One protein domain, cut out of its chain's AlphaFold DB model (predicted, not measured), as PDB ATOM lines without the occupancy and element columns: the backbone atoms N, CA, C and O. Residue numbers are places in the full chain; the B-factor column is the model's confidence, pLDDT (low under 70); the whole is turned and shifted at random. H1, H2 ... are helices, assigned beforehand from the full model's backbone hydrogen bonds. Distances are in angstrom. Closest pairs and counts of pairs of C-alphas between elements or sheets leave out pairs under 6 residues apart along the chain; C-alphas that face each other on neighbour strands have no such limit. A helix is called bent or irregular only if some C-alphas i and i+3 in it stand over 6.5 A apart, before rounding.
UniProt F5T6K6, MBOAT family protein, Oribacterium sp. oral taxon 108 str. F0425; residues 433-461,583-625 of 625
ATOM      1  N   PHE A 433     175.741 136.643 188.847       91.69
ATOM      2  CA  PHE A 433     176.372 137.436 189.909       91.69
ATOM      3  C   PHE A 433     175.843 138.877 189.974       91.69
ATOM      4  O   PHE A 433     175.337 139.301 191.011       91.69
ATOM      5  N   PHE A 434     175.881 139.607 188.854       87.44
ATOM      6  CA  PHE A 434     175.419 140.997 188.815       87.44
ATOM      7  C   PHE A 434     173.898 141.133 188.979       87.44
ATOM      8  O   PHE A 434     173.455 142.092 189.601       87.44
ATOM      9  N   LYS A 435     173.106 140.159 188.505       88.00
ATOM     10  CA  LYS A 435     171.650 140.130 188.730       88.00
ATOM     11  C   LYS A 435     171.327 139.916 190.209       88.00
ATOM     12  O   LYS A 435     170.587 140.706 190.772       88.00
ATOM     13  N   LYS A 436     171.959 138.937 190.862       89.81
ATOM     14  CA  LYS A 436     171.814 138.683 192.307       89.81
ATOM     15  C   LYS A 436     172.251 139.875 193.158       89.81
ATOM     16  O   LYS A 436     171.659 140.130 194.199       89.81
ATOM     17  N   MET A 437     173.281 140.604 192.722       86.75
ATOM     18  CA  MET A 437     173.731 141.832 193.379       86.75
ATOM     19  C   MET A 437     172.692 142.961 193.255       86.75
ATOM     20  O   MET A 437     172.425 143.643 194.239       86.75
ATOM     21  N   ASP A 438     172.084 143.124 192.078       84.31
ATOM     22  CA  ASP A 438     171.024 144.105 191.813       84.31
ATOM     23  C   ASP A 438     169.719 143.762 192.561       84.31
ATOM     24  O   ASP A 438     169.135 144.617 193.223       84.31
ATOM     25  N   GLU A 439     169.321 142.485 192.556       85.94
ATOM     26  CA  GLU A 439     168.194 141.938 193.328       85.94
ATOM     27  C   GLU A 439     168.387 142.160 194.838       85.94
ATOM     28  O   GLU A 439     167.500 142.696 195.502       85.94
ATOM     29  N   ALA A 440     169.562 141.825 195.385       84.56
ATOM     30  CA  ALA A 440     169.871 142.029 196.801       84.56
ATOM     31  C   ALA A 440     169.914 143.517 197.195       84.56
ATOM     32  O   ALA A 440     169.515 143.873 198.306       84.56
ATOM     33  N   TRP A 441     170.367 144.398 196.295       79.38
ATOM     34  CA  TRP A 441     170.346 145.845 196.516       79.38
ATOM     35  C   TRP A 441     168.914 146.399 196.480       79.38
ATOM     36  O   TRP A 441     168.536 147.182 197.352       79.38
ATOM     37  N   GLY A 442     168.092 145.940 195.532       78.06
ATOM     38  CA  GLY A 442     166.664 146.256 195.456       78.06
ATOM     39  C   GLY A 442     165.895 145.805 196.700       78.06
ATOM     40  O   GLY A 442     165.173 146.604 197.296       78.06
ATOM     41  N   GLU A 443     166.109 144.570 197.166       79.12
ATOM     42  CA  GLU A 443     165.536 144.084 198.428       79.12
ATOM     43  C   GLU A 443     165.963 144.939 199.629       79.12
ATOM     44  O   GLU A 443     165.133 145.260 200.481       79.12
ATOM     45  N   LEU A 444     167.240 145.328 199.714       76.31
ATOM     46  CA  LEU A 444     167.748 146.164 200.804       76.31
ATOM     47  C   LEU A 444     167.064 147.541 200.822       76.31
ATOM     48  O   LEU A 444     166.693 148.019 201.897       76.31
ATOM     49  N   MET A 445     166.828 148.137 199.647       72.75
ATOM     50  CA  MET A 445     166.094 149.399 199.512       72.75
ATOM     51  C   MET A 445     164.603 149.251 199.839       72.75
ATOM     52  O   MET A 445     164.075 150.061 200.599       72.75
ATOM     53  N   MET A 446     163.930 148.192 199.376       72.25
ATOM     54  CA  MET A 446     162.511 147.939 199.685       72.25
ATOM     55  C   MET A 446     162.275 147.678 201.179       72.25
ATOM     56  O   MET A 446     161.373 148.262 201.781       72.25
ATOM     57  N   ARG A 447     163.145 146.888 201.827       75.75
ATOM     58  CA  ARG A 447     163.166 146.718 203.295       75.75
ATOM     59  C   ARG A 447     163.440 148.044 204.019       75.75
ATOM     60  O   ARG A 447     163.043 148.207 205.173       75.75
ATOM     61  N   GLY A 448     164.127 148.983 203.368       69.88
ATOM     62  CA  GLY A 448     164.315 150.350 203.843       69.88
ATOM     63  C   GLY A 448     163.031 151.178 203.768       69.88
ATOM     64  O   GLY A 448     162.576 151.697 204.788       69.88
ATOM     65  N   ARG A 449     162.406 151.233 202.588       70.19
ATOM     66  CA  ARG A 449     161.140 151.936 202.344       70.19
ATOM     67  C   ARG A 449     160.043 151.499 203.319       70.19
ATOM     68  O   ARG A 449     159.512 152.347 204.030       70.19
ATOM     69  N   LEU A 450     159.810 150.192 203.461       70.88
ATOM     70  CA  LEU A 450     158.819 149.645 204.399       70.88
ATOM     71  C   LEU A 450     159.087 150.058 205.857       70.88
ATOM     72  O   LEU A 450     158.157 150.314 206.615       70.88
ATOM     73  N   ARG A 451     160.358 150.174 206.269       70.44
ATOM     74  CA  ARG A 451     160.721 150.669 207.609       70.44
ATOM     75  C   ARG A 451     160.471 152.167 207.769       70.44
ATOM     76  O   ARG A 451     160.086 152.587 208.857       70.44
ATOM     77  N   LYS A 452     160.667 152.965 206.716       70.31
ATOM     78  CA  LYS A 452     160.336 154.396 206.716       70.31
ATOM     79  C   LYS A 452     158.821 154.615 206.748       70.31
ATOM     80  O   LYS A 452     158.360 155.423 207.542       70.31
ATOM     81  N   GLU A 453     158.056 153.844 205.980       75.69
ATOM     82  CA  GLU A 453     156.588 153.857 205.996       75.69
ATOM     83  C   GLU A 453     156.038 153.421 207.369       75.69
ATOM     84  O   GLU A 453     155.250 154.161 207.956       75.69
ATOM     85  N   ARG A 454     156.534 152.319 207.965       74.06
ATOM     86  CA  ARG A 454     156.199 151.930 209.358       74.06
ATOM     87  C   ARG A 454     156.567 153.020 210.379       74.06
ATOM     88  O   ARG A 454     155.807 153.241 211.316       74.06
ATOM     89  N   LYS A 455     157.711 153.701 210.219       71.44
ATOM     90  CA  LYS A 455     158.141 154.778 211.127       71.44
ATOM     91  C   LYS A 455     157.230 156.005 211.019       71.44
ATOM     92  O   LYS A 455     156.745 156.464 212.042       71.44
ATOM     93  N   VAL A 456     156.926 156.470 209.805       73.88
ATOM     94  CA  VAL A 456     155.983 157.581 209.570       73.88
ATOM     95  C   VAL A 456     154.567 157.221 210.033       73.88
ATOM     96  O   VAL A 456     153.860 158.092 210.529       73.88
ATOM     97  N   LYS A 457     154.158 155.949 209.932       71.56
ATOM     98  CA  LYS A 457     152.898 155.456 210.507       71.56
ATOM     99  C   LYS A 457     152.904 155.573 212.043       71.56
ATOM    100  O   LYS A 457     152.069 156.294 212.577       71.56
ATOM    101  N   ARG A 458     153.905 155.002 212.734       65.38
ATOM    102  CA  ARG A 458     154.075 155.135 214.202       65.38
ATOM    103  C   ARG A 458     154.191 156.605 214.660       65.38
ATOM    104  O   ARG A 458     153.676 156.957 215.713       65.38
ATOM    105  N   GLU A 459     154.802 157.482 213.862       71.56
ATOM    106  CA  GLU A 459     154.901 158.928 214.147       71.56
ATOM    107  C   GLU A 459     153.592 159.705 213.906       71.56
ATOM    108  O   GLU A 459     153.424 160.781 214.474       71.56
ATOM    109  N   ARG A 460     152.656 159.173 213.107       66.94
ATOM    110  CA  ARG A 460     151.304 159.735 212.918       66.94
ATOM    111  C   ARG A 460     150.289 159.221 213.936       66.94
ATOM    112  O   ARG A 460     149.382 159.960 214.294       66.94
ATOM    113  N   GLU A 461     150.423 157.970 214.363       62.16
ATOM    114  CA  GLU A 461     149.509 157.320 215.319       62.16
ATOM    115  C   GLU A 461     149.860 157.652 216.779       62.16
ATOM    116  O   GLU A 461     149.006 157.575 217.661       62.16
ATOM    117  N   ILE A 583     169.834 156.301 208.547       70.06
ATOM    118  CA  ILE A 583     168.852 157.331 208.160       70.06
ATOM    119  C   ILE A 583     169.143 157.835 206.738       70.06
ATOM    120  O   ILE A 583     168.276 157.756 205.877       70.06
ATOM    121  N   PHE A 584     170.387 158.223 206.441       76.25
ATOM    122  CA  PHE A 584     170.784 158.676 205.103       76.25
ATOM    123  C   PHE A 584     170.482 157.645 203.998       76.25
ATOM    124  O   PHE A 584     169.949 158.003 202.949       76.25
ATOM    125  N   LEU A 585     170.757 156.358 204.237       71.25
ATOM    126  CA  LEU A 585     170.426 155.282 203.295       71.25
ATOM    127  C   LEU A 585     168.910 155.046 203.160       71.25
ATOM    128  O   LEU A 585     168.461 154.693 202.075       71.25
ATOM    129  N   LEU A 586     168.119 155.271 204.214       67.56
ATOM    130  CA  LEU A 586     166.650 155.204 204.167       67.56
ATOM    131  C   LEU A 586     166.021 156.400 203.433       67.56
ATOM    132  O   LEU A 586     164.961 156.256 202.827       67.56
ATOM    133  N   ASP A 587     166.655 157.573 203.482       71.06
ATOM    134  CA  ASP A 587     166.128 158.812 202.899       71.06
ATOM    135  C   ASP A 587     166.571 159.055 201.451       71.06
ATOM    136  O   ASP A 587     165.802 159.600 200.658       71.06
ATOM    137  N   TYR A 588     167.790 158.638 201.095       76.50
ATOM    138  CA  TYR A 588     168.393 158.891 199.781       76.50
ATOM    139  C   TYR A 588     168.713 157.619 198.988       76.50
ATOM    140  O   TYR A 588     169.059 157.726 197.813       76.50
ATOM    141  N   GLY A 589     168.596 156.423 199.576       72.69
ATOM    142  CA  GLY A 589     169.052 155.168 198.966       72.69
ATOM    143  C   GLY A 589     168.455 154.871 197.588       72.69
ATOM    144  O   GLY A 589     169.187 154.499 196.674       72.69
ATOM    145  N   GLU A 590     167.157 155.120 197.403       71.69
ATOM    146  CA  GLU A 590     166.468 154.987 196.113       71.69
ATOM    147  C   GLU A 590     167.038 155.949 195.055       71.69
ATOM    148  O   GLU A 590     167.420 155.528 193.962       71.69
ATOM    149  N   LYS A 591     167.201 157.233 195.409       78.75
ATOM    150  CA  LYS A 591     167.803 158.247 194.527       78.75
ATOM    151  C   LYS A 591     169.250 157.896 194.173       78.75
ATOM    152  O   LYS A 591     169.640 158.038 193.020       78.75
ATOM    153  N   ILE A 592     170.026 157.395 195.137       80.56
ATOM    154  CA  ILE A 592     171.406 156.929 194.937       80.56
ATOM    155  C   ILE A 592     171.438 155.718 193.995       80.56
ATOM    156  O   ILE A 592     172.270 155.678 193.096       80.56
ATOM    157  N   TYR A 593     170.529 154.755 194.152       79.31
ATOM    158  CA  TYR A 593     170.443 153.568 193.296       79.31
ATOM    159  C   TYR A 593     170.138 153.923 191.834       79.31
ATOM    160  O   TYR A 593     170.881 153.512 190.938       79.31
ATOM    161  N   TYR A 594     169.117 154.748 191.582       79.94
ATOM    162  CA  TYR A 594     168.806 155.210 190.226       79.94
ATOM    163  C   TYR A 594     169.909 156.112 189.650       79.94
ATOM    164  O   TYR A 594     170.262 155.959 188.481       79.94
ATOM    165  N   PHE A 595     170.522 156.984 190.460       83.38
ATOM    166  CA  PHE A 595     171.676 157.790 190.044       83.38
ATOM    167  C   PHE A 595     172.879 156.921 189.651       83.38
ATOM    168  O   PHE A 595     173.486 157.159 188.611       83.38
ATOM    169  N   VAL A 596     173.200 155.878 190.426       84.25
ATOM    170  CA  VAL A 596     174.282 154.935 190.107       84.25
ATOM    171  C   VAL A 596     173.968 154.152 188.832       84.25
ATOM    172  O   VAL A 596     174.841 154.045 187.974       84.25
ATOM    173  N   LYS A 597     172.732 153.667 188.637       81.00
ATOM    174  CA  LYS A 597     172.337 153.008 187.378       81.00
ATOM    175  C   LYS A 597     172.431 153.940 186.169       81.00
ATOM    176  O   LYS A 597     172.945 153.524 185.131       81.00
ATOM    177  N   LEU A 598     172.009 155.197 186.304       83.00
ATOM    178  CA  LEU A 598     172.130 156.206 185.249       83.00
ATOM    179  C   LEU A 598     173.600 156.532 184.943       83.00
ATOM    180  O   LEU A 598     174.001 156.517 183.781       83.00
ATOM    181  N   ALA A 599     174.422 156.758 185.970       85.56
ATOM    182  CA  ALA A 599     175.852 157.014 185.818       85.56
ATOM    183  C   ALA A 599     176.585 155.826 185.167       85.56
ATOM    184  O   ALA A 599     177.430 156.033 184.294       85.56
ATOM    185  N   LEU A 600     176.229 154.585 185.523       85.31
ATOM    186  CA  LEU A 600     176.746 153.373 184.881       85.31
ATOM    187  C   LEU A 600     176.323 153.277 183.410       85.31
ATOM    188  O   LEU A 600     177.174 152.997 182.571       85.31
ATOM    189  N   ALA A 601     175.059 153.553 183.072       82.81
ATOM    190  CA  ALA A 601     174.584 153.532 181.685       82.81
ATOM    191  C   ALA A 601     175.268 154.604 180.818       82.81
ATOM    192  O   ALA A 601     175.744 154.298 179.726       82.81
ATOM    193  N   LEU A 602     175.395 155.835 181.328       87.00
ATOM    194  CA  LEU A 602     176.118 156.921 180.656       87.00
ATOM    195  C   LEU A 602     177.612 156.597 180.490       87.00
ATOM    196  O   LEU A 602     178.166 156.809 179.414       87.00
ATOM    197  N   SER A 603     178.256 156.015 181.509       87.38
ATOM    198  CA  SER A 603     179.659 155.572 181.428       87.38
ATOM    199  C   SER A 603     179.840 154.442 180.410       87.38
ATOM    200  O   SER A 603     180.770 154.471 179.607       87.38
ATOM    201  N   ALA A 604     178.935 153.462 180.405       86.81
ATOM    202  CA  ALA A 604     178.927 152.344 179.469       86.81
ATOM    203  C   ALA A 604     178.757 152.822 178.018       86.81
ATOM    204  O   ALA A 604     179.474 152.363 177.124       86.81
ATOM    205  N   LEU A 605     177.865 153.791 177.794       88.06
ATOM    206  CA  LEU A 605     177.636 154.427 176.500       88.06
ATOM    207  C   LEU A 605     178.848 155.262 176.049       88.06
ATOM    208  O   LEU A 605     179.288 155.122 174.910       88.06
ATOM    209  N   ALA A 606     179.446 156.065 176.934       87.88
ATOM    210  CA  ALA A 606     180.640 156.858 176.627       87.88
ATOM    211  C   ALA A 606     181.857 155.979 176.277       87.88
ATOM    212  O   ALA A 606     182.538 156.226 175.280       87.88
ATOM    213  N   LEU A 607     182.090 154.902 177.036       88.81
ATOM    214  CA  LEU A 607     183.119 153.901 176.731       88.81
ATOM    215  C   LEU A 607     182.846 153.182 175.401       88.81
ATOM    216  O   LEU A 607     183.778 152.918 174.642       88.81
ATOM    217  N   SER A 608     181.577 152.908 175.090       88.56
ATOM    218  CA  SER A 608     181.167 152.331 173.805       88.56
ATOM    219  C   SER A 608     181.449 153.277 172.636       88.56
ATOM    220  O   SER A 608     182.009 152.851 171.628       88.56
ATOM    221  N   PHE A 609     181.140 154.571 172.774       87.44
ATOM    222  CA  PHE A 609     181.482 155.588 171.774       87.44
ATOM    223  C   PHE A 609     182.996 155.721 171.575       87.44
ATOM    224  O   PHE A 609     183.452 155.736 170.432       87.44
ATOM    225  N   ALA A 610     183.786 155.727 172.653       86.62
ATOM    226  CA  ALA A 610     185.247 155.730 172.565       86.62
ATOM    227  C   ALA A 610     185.788 154.481 171.836       86.62
ATOM    228  O   ALA A 610     186.675 154.593 170.989       86.62
ATOM    229  N   ALA A 611     185.217 153.300 172.099       84.69
ATOM    230  CA  ALA A 611     185.581 152.062 171.411       84.69
ATOM    231  C   ALA A 611     185.196 152.074 169.918       84.69
ATOM    232  O   ALA A 611     186.013 151.686 169.080       84.69
ATOM    233  N   MET A 612     183.995 152.550 169.562       85.69
ATOM    234  CA  MET A 612     183.560 152.699 168.163       85.69
ATOM    235  C   MET A 612     184.434 153.704 167.399       85.69
ATOM    236  O   MET A 612     184.846 153.423 166.272       85.69
ATOM    237  N   ALA A 613     184.778 154.837 168.018       81.69
ATOM    238  CA  ALA A 613     185.702 155.810 167.444       81.69
ATOM    239  C   ALA A 613     187.091 155.188 167.227       81.69
ATOM    240  O   ALA A 613     187.615 155.240 166.117       81.69
ATOM    241  N   GLY A 614     187.654 154.513 168.236       73.81
ATOM    242  CA  GLY A 614     188.950 153.836 168.130       73.81
ATOM    243  C   GLY A 614     189.011 152.809 166.991       73.81
ATOM    244  O   GLY A 614     189.976 152.802 166.226       73.81
ATOM    245  N   GLN A 615     187.963 151.996 166.814       70.56
ATOM    246  CA  GLN A 615     187.865 151.047 165.693       70.56
ATOM    247  C   GLN A 615     187.693 151.733 164.324       70.56
ATOM    248  O   GLN A 615     188.123 151.177 163.317       70.56
ATOM    249  N   SER A 616     187.107 152.933 164.277       63.03
ATOM    250  CA  SER A 616     186.884 153.682 163.029       63.03
ATOM    251  C   SER A 616     188.123 154.468 162.581       63.03
ATOM    252  O   SER A 616     188.427 154.517 161.392       63.03
ATOM    253  N   TYR A 617     188.861 155.067 163.522       57.06
ATOM    254  CA  TYR A 617     190.043 155.887 163.226       57.06
ATOM    255  C   TYR A 617     191.334 155.080 163.040       57.06
ATOM    256  O   TYR A 617     192.208 155.516 162.292       57.06
ATOM    257  N   THR A 618     191.484 153.910 163.675       53.16
ATOM    258  CA  THR A 618     192.740 153.138 163.567       53.16
ATOM    259  C   THR A 618     193.074 152.676 162.139       53.16
ATOM    260  O   THR A 618     194.228 152.860 161.759       53.16
ATOM    261  N   PRO A 619     192.135 152.188 161.294       48.03
ATOM    262  CA  PRO A 619     192.438 151.861 159.897       48.03
ATOM    263  C   PRO A 619     192.683 153.099 159.025       48.03
ATOM    264  O   PRO A 619     193.439 153.026 158.063       48.03
ATOM    265  N   PHE A 620     192.057 154.236 159.347       38.34
ATOM    266  CA  PHE A 620     192.268 155.490 158.620       38.34
ATOM    267  C   PHE A 620     193.699 156.004 158.817       38.34
ATOM    268  O   PHE A 620     194.381 156.294 157.841       38.34
ATOM    269  N   LEU A 621     194.178 156.032 160.066       41.47
ATOM    270  CA  LEU A 621     195.548 156.437 160.388       41.47
ATOM    271  C   LEU A 621     196.586 155.448 159.830       41.47
ATOM    272  O   LEU A 621     197.583 155.881 159.266       41.47
ATOM    273  N   TYR A 622     196.336 154.136 159.910       46.12
ATOM    274  CA  TYR A 622     197.238 153.116 159.345       46.12
ATOM    275  C   TYR A 622     197.277 153.067 157.808       46.12
ATOM    276  O   TYR A 622     198.153 152.403 157.269       46.12
ATOM    277  N   ASN A 623     196.368 153.754 157.110       46.19
ATOM    278  CA  ASN A 623     196.402 153.924 155.652       46.19
ATOM    279  C   ASN A 623     197.005 155.283 155.222       46.19
ATOM    280  O   ASN A 623     196.959 155.620 154.039       46.19
ATOM    281  N   GLN A 624     197.529 156.080 156.162       43.06
ATOM    282  CA  GLN A 624     198.245 157.340 155.898       43.06
ATOM    283  C   GLN A 624     199.764 157.251 156.154       43.06
ATOM    284  O   GLN A 624     200.460 158.251 155.977       43.06
ATOM    285  N   PHE A 625     200.265 156.072 156.539       36.53
ATOM    286  CA  PHE A 625     201.676 155.746 156.776       36.53
ATOM    287  C   PHE A 625     202.066 154.457 156.038       36.53
ATOM    288  O   PHE A 625     203.273 154.313 155.749       36.53
TER     289      PHE A 625
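Overview. This is residues 433 to 461 and 583 to 625 of the 625 residues of the protein "MBOAT family protein" of Oribacterium sp. oral taxon 108 str. F0425 (UniProt F5T6K6). Two long helices meet at a narrow angle, residues 445 to 452 of H1 touching residues 585 to 590 near the beginning of H2. Residues 453 to 461 of H1 stick out at one end and residues 594 to 625 at the other, making most of the length. The printed part has 72 residues, with H1 then H2, no named strand, all helix. It is extended, with a radius of gyration of the C-alphas of 21.6 A and spans of 78 by 23 by 12 A.

Arrangement. H1, residues 433 to 461, and H2, residues 583 to 622, touch; their closest C-alphas, of Gly 448 and Leu 586, are 5.4 A apart. They run opposite ways at a shallow tilt of 28 degrees. H2 has a kink of 56 degrees near residue 590 and is irregular: C-alphas 587 and 590 are 7.8 A apart. O i to N i+4 pairs are within hydrogen-bond range in 24 of 25 for H1 and 32 of 36 for H2.

Along the chain. H1 begins at C-alpha 433 (176.372, 137.436, 189.909) and is 42.0 A long. H2 is 56.6 A long, ending at C-alpha 622 (197.238, 153.116, 159.345).

Size, cuts and confidence. The C-alphas of Glu 461 and Phe 625 are farthest apart, 78.4 A. Residues 462 to 582 are not printed; C-alphas 461 and 583 are 20.6 A apart across the cut. Mean pLDDT of the printed part is 74.4; residues 616 to 625 are among those under 70.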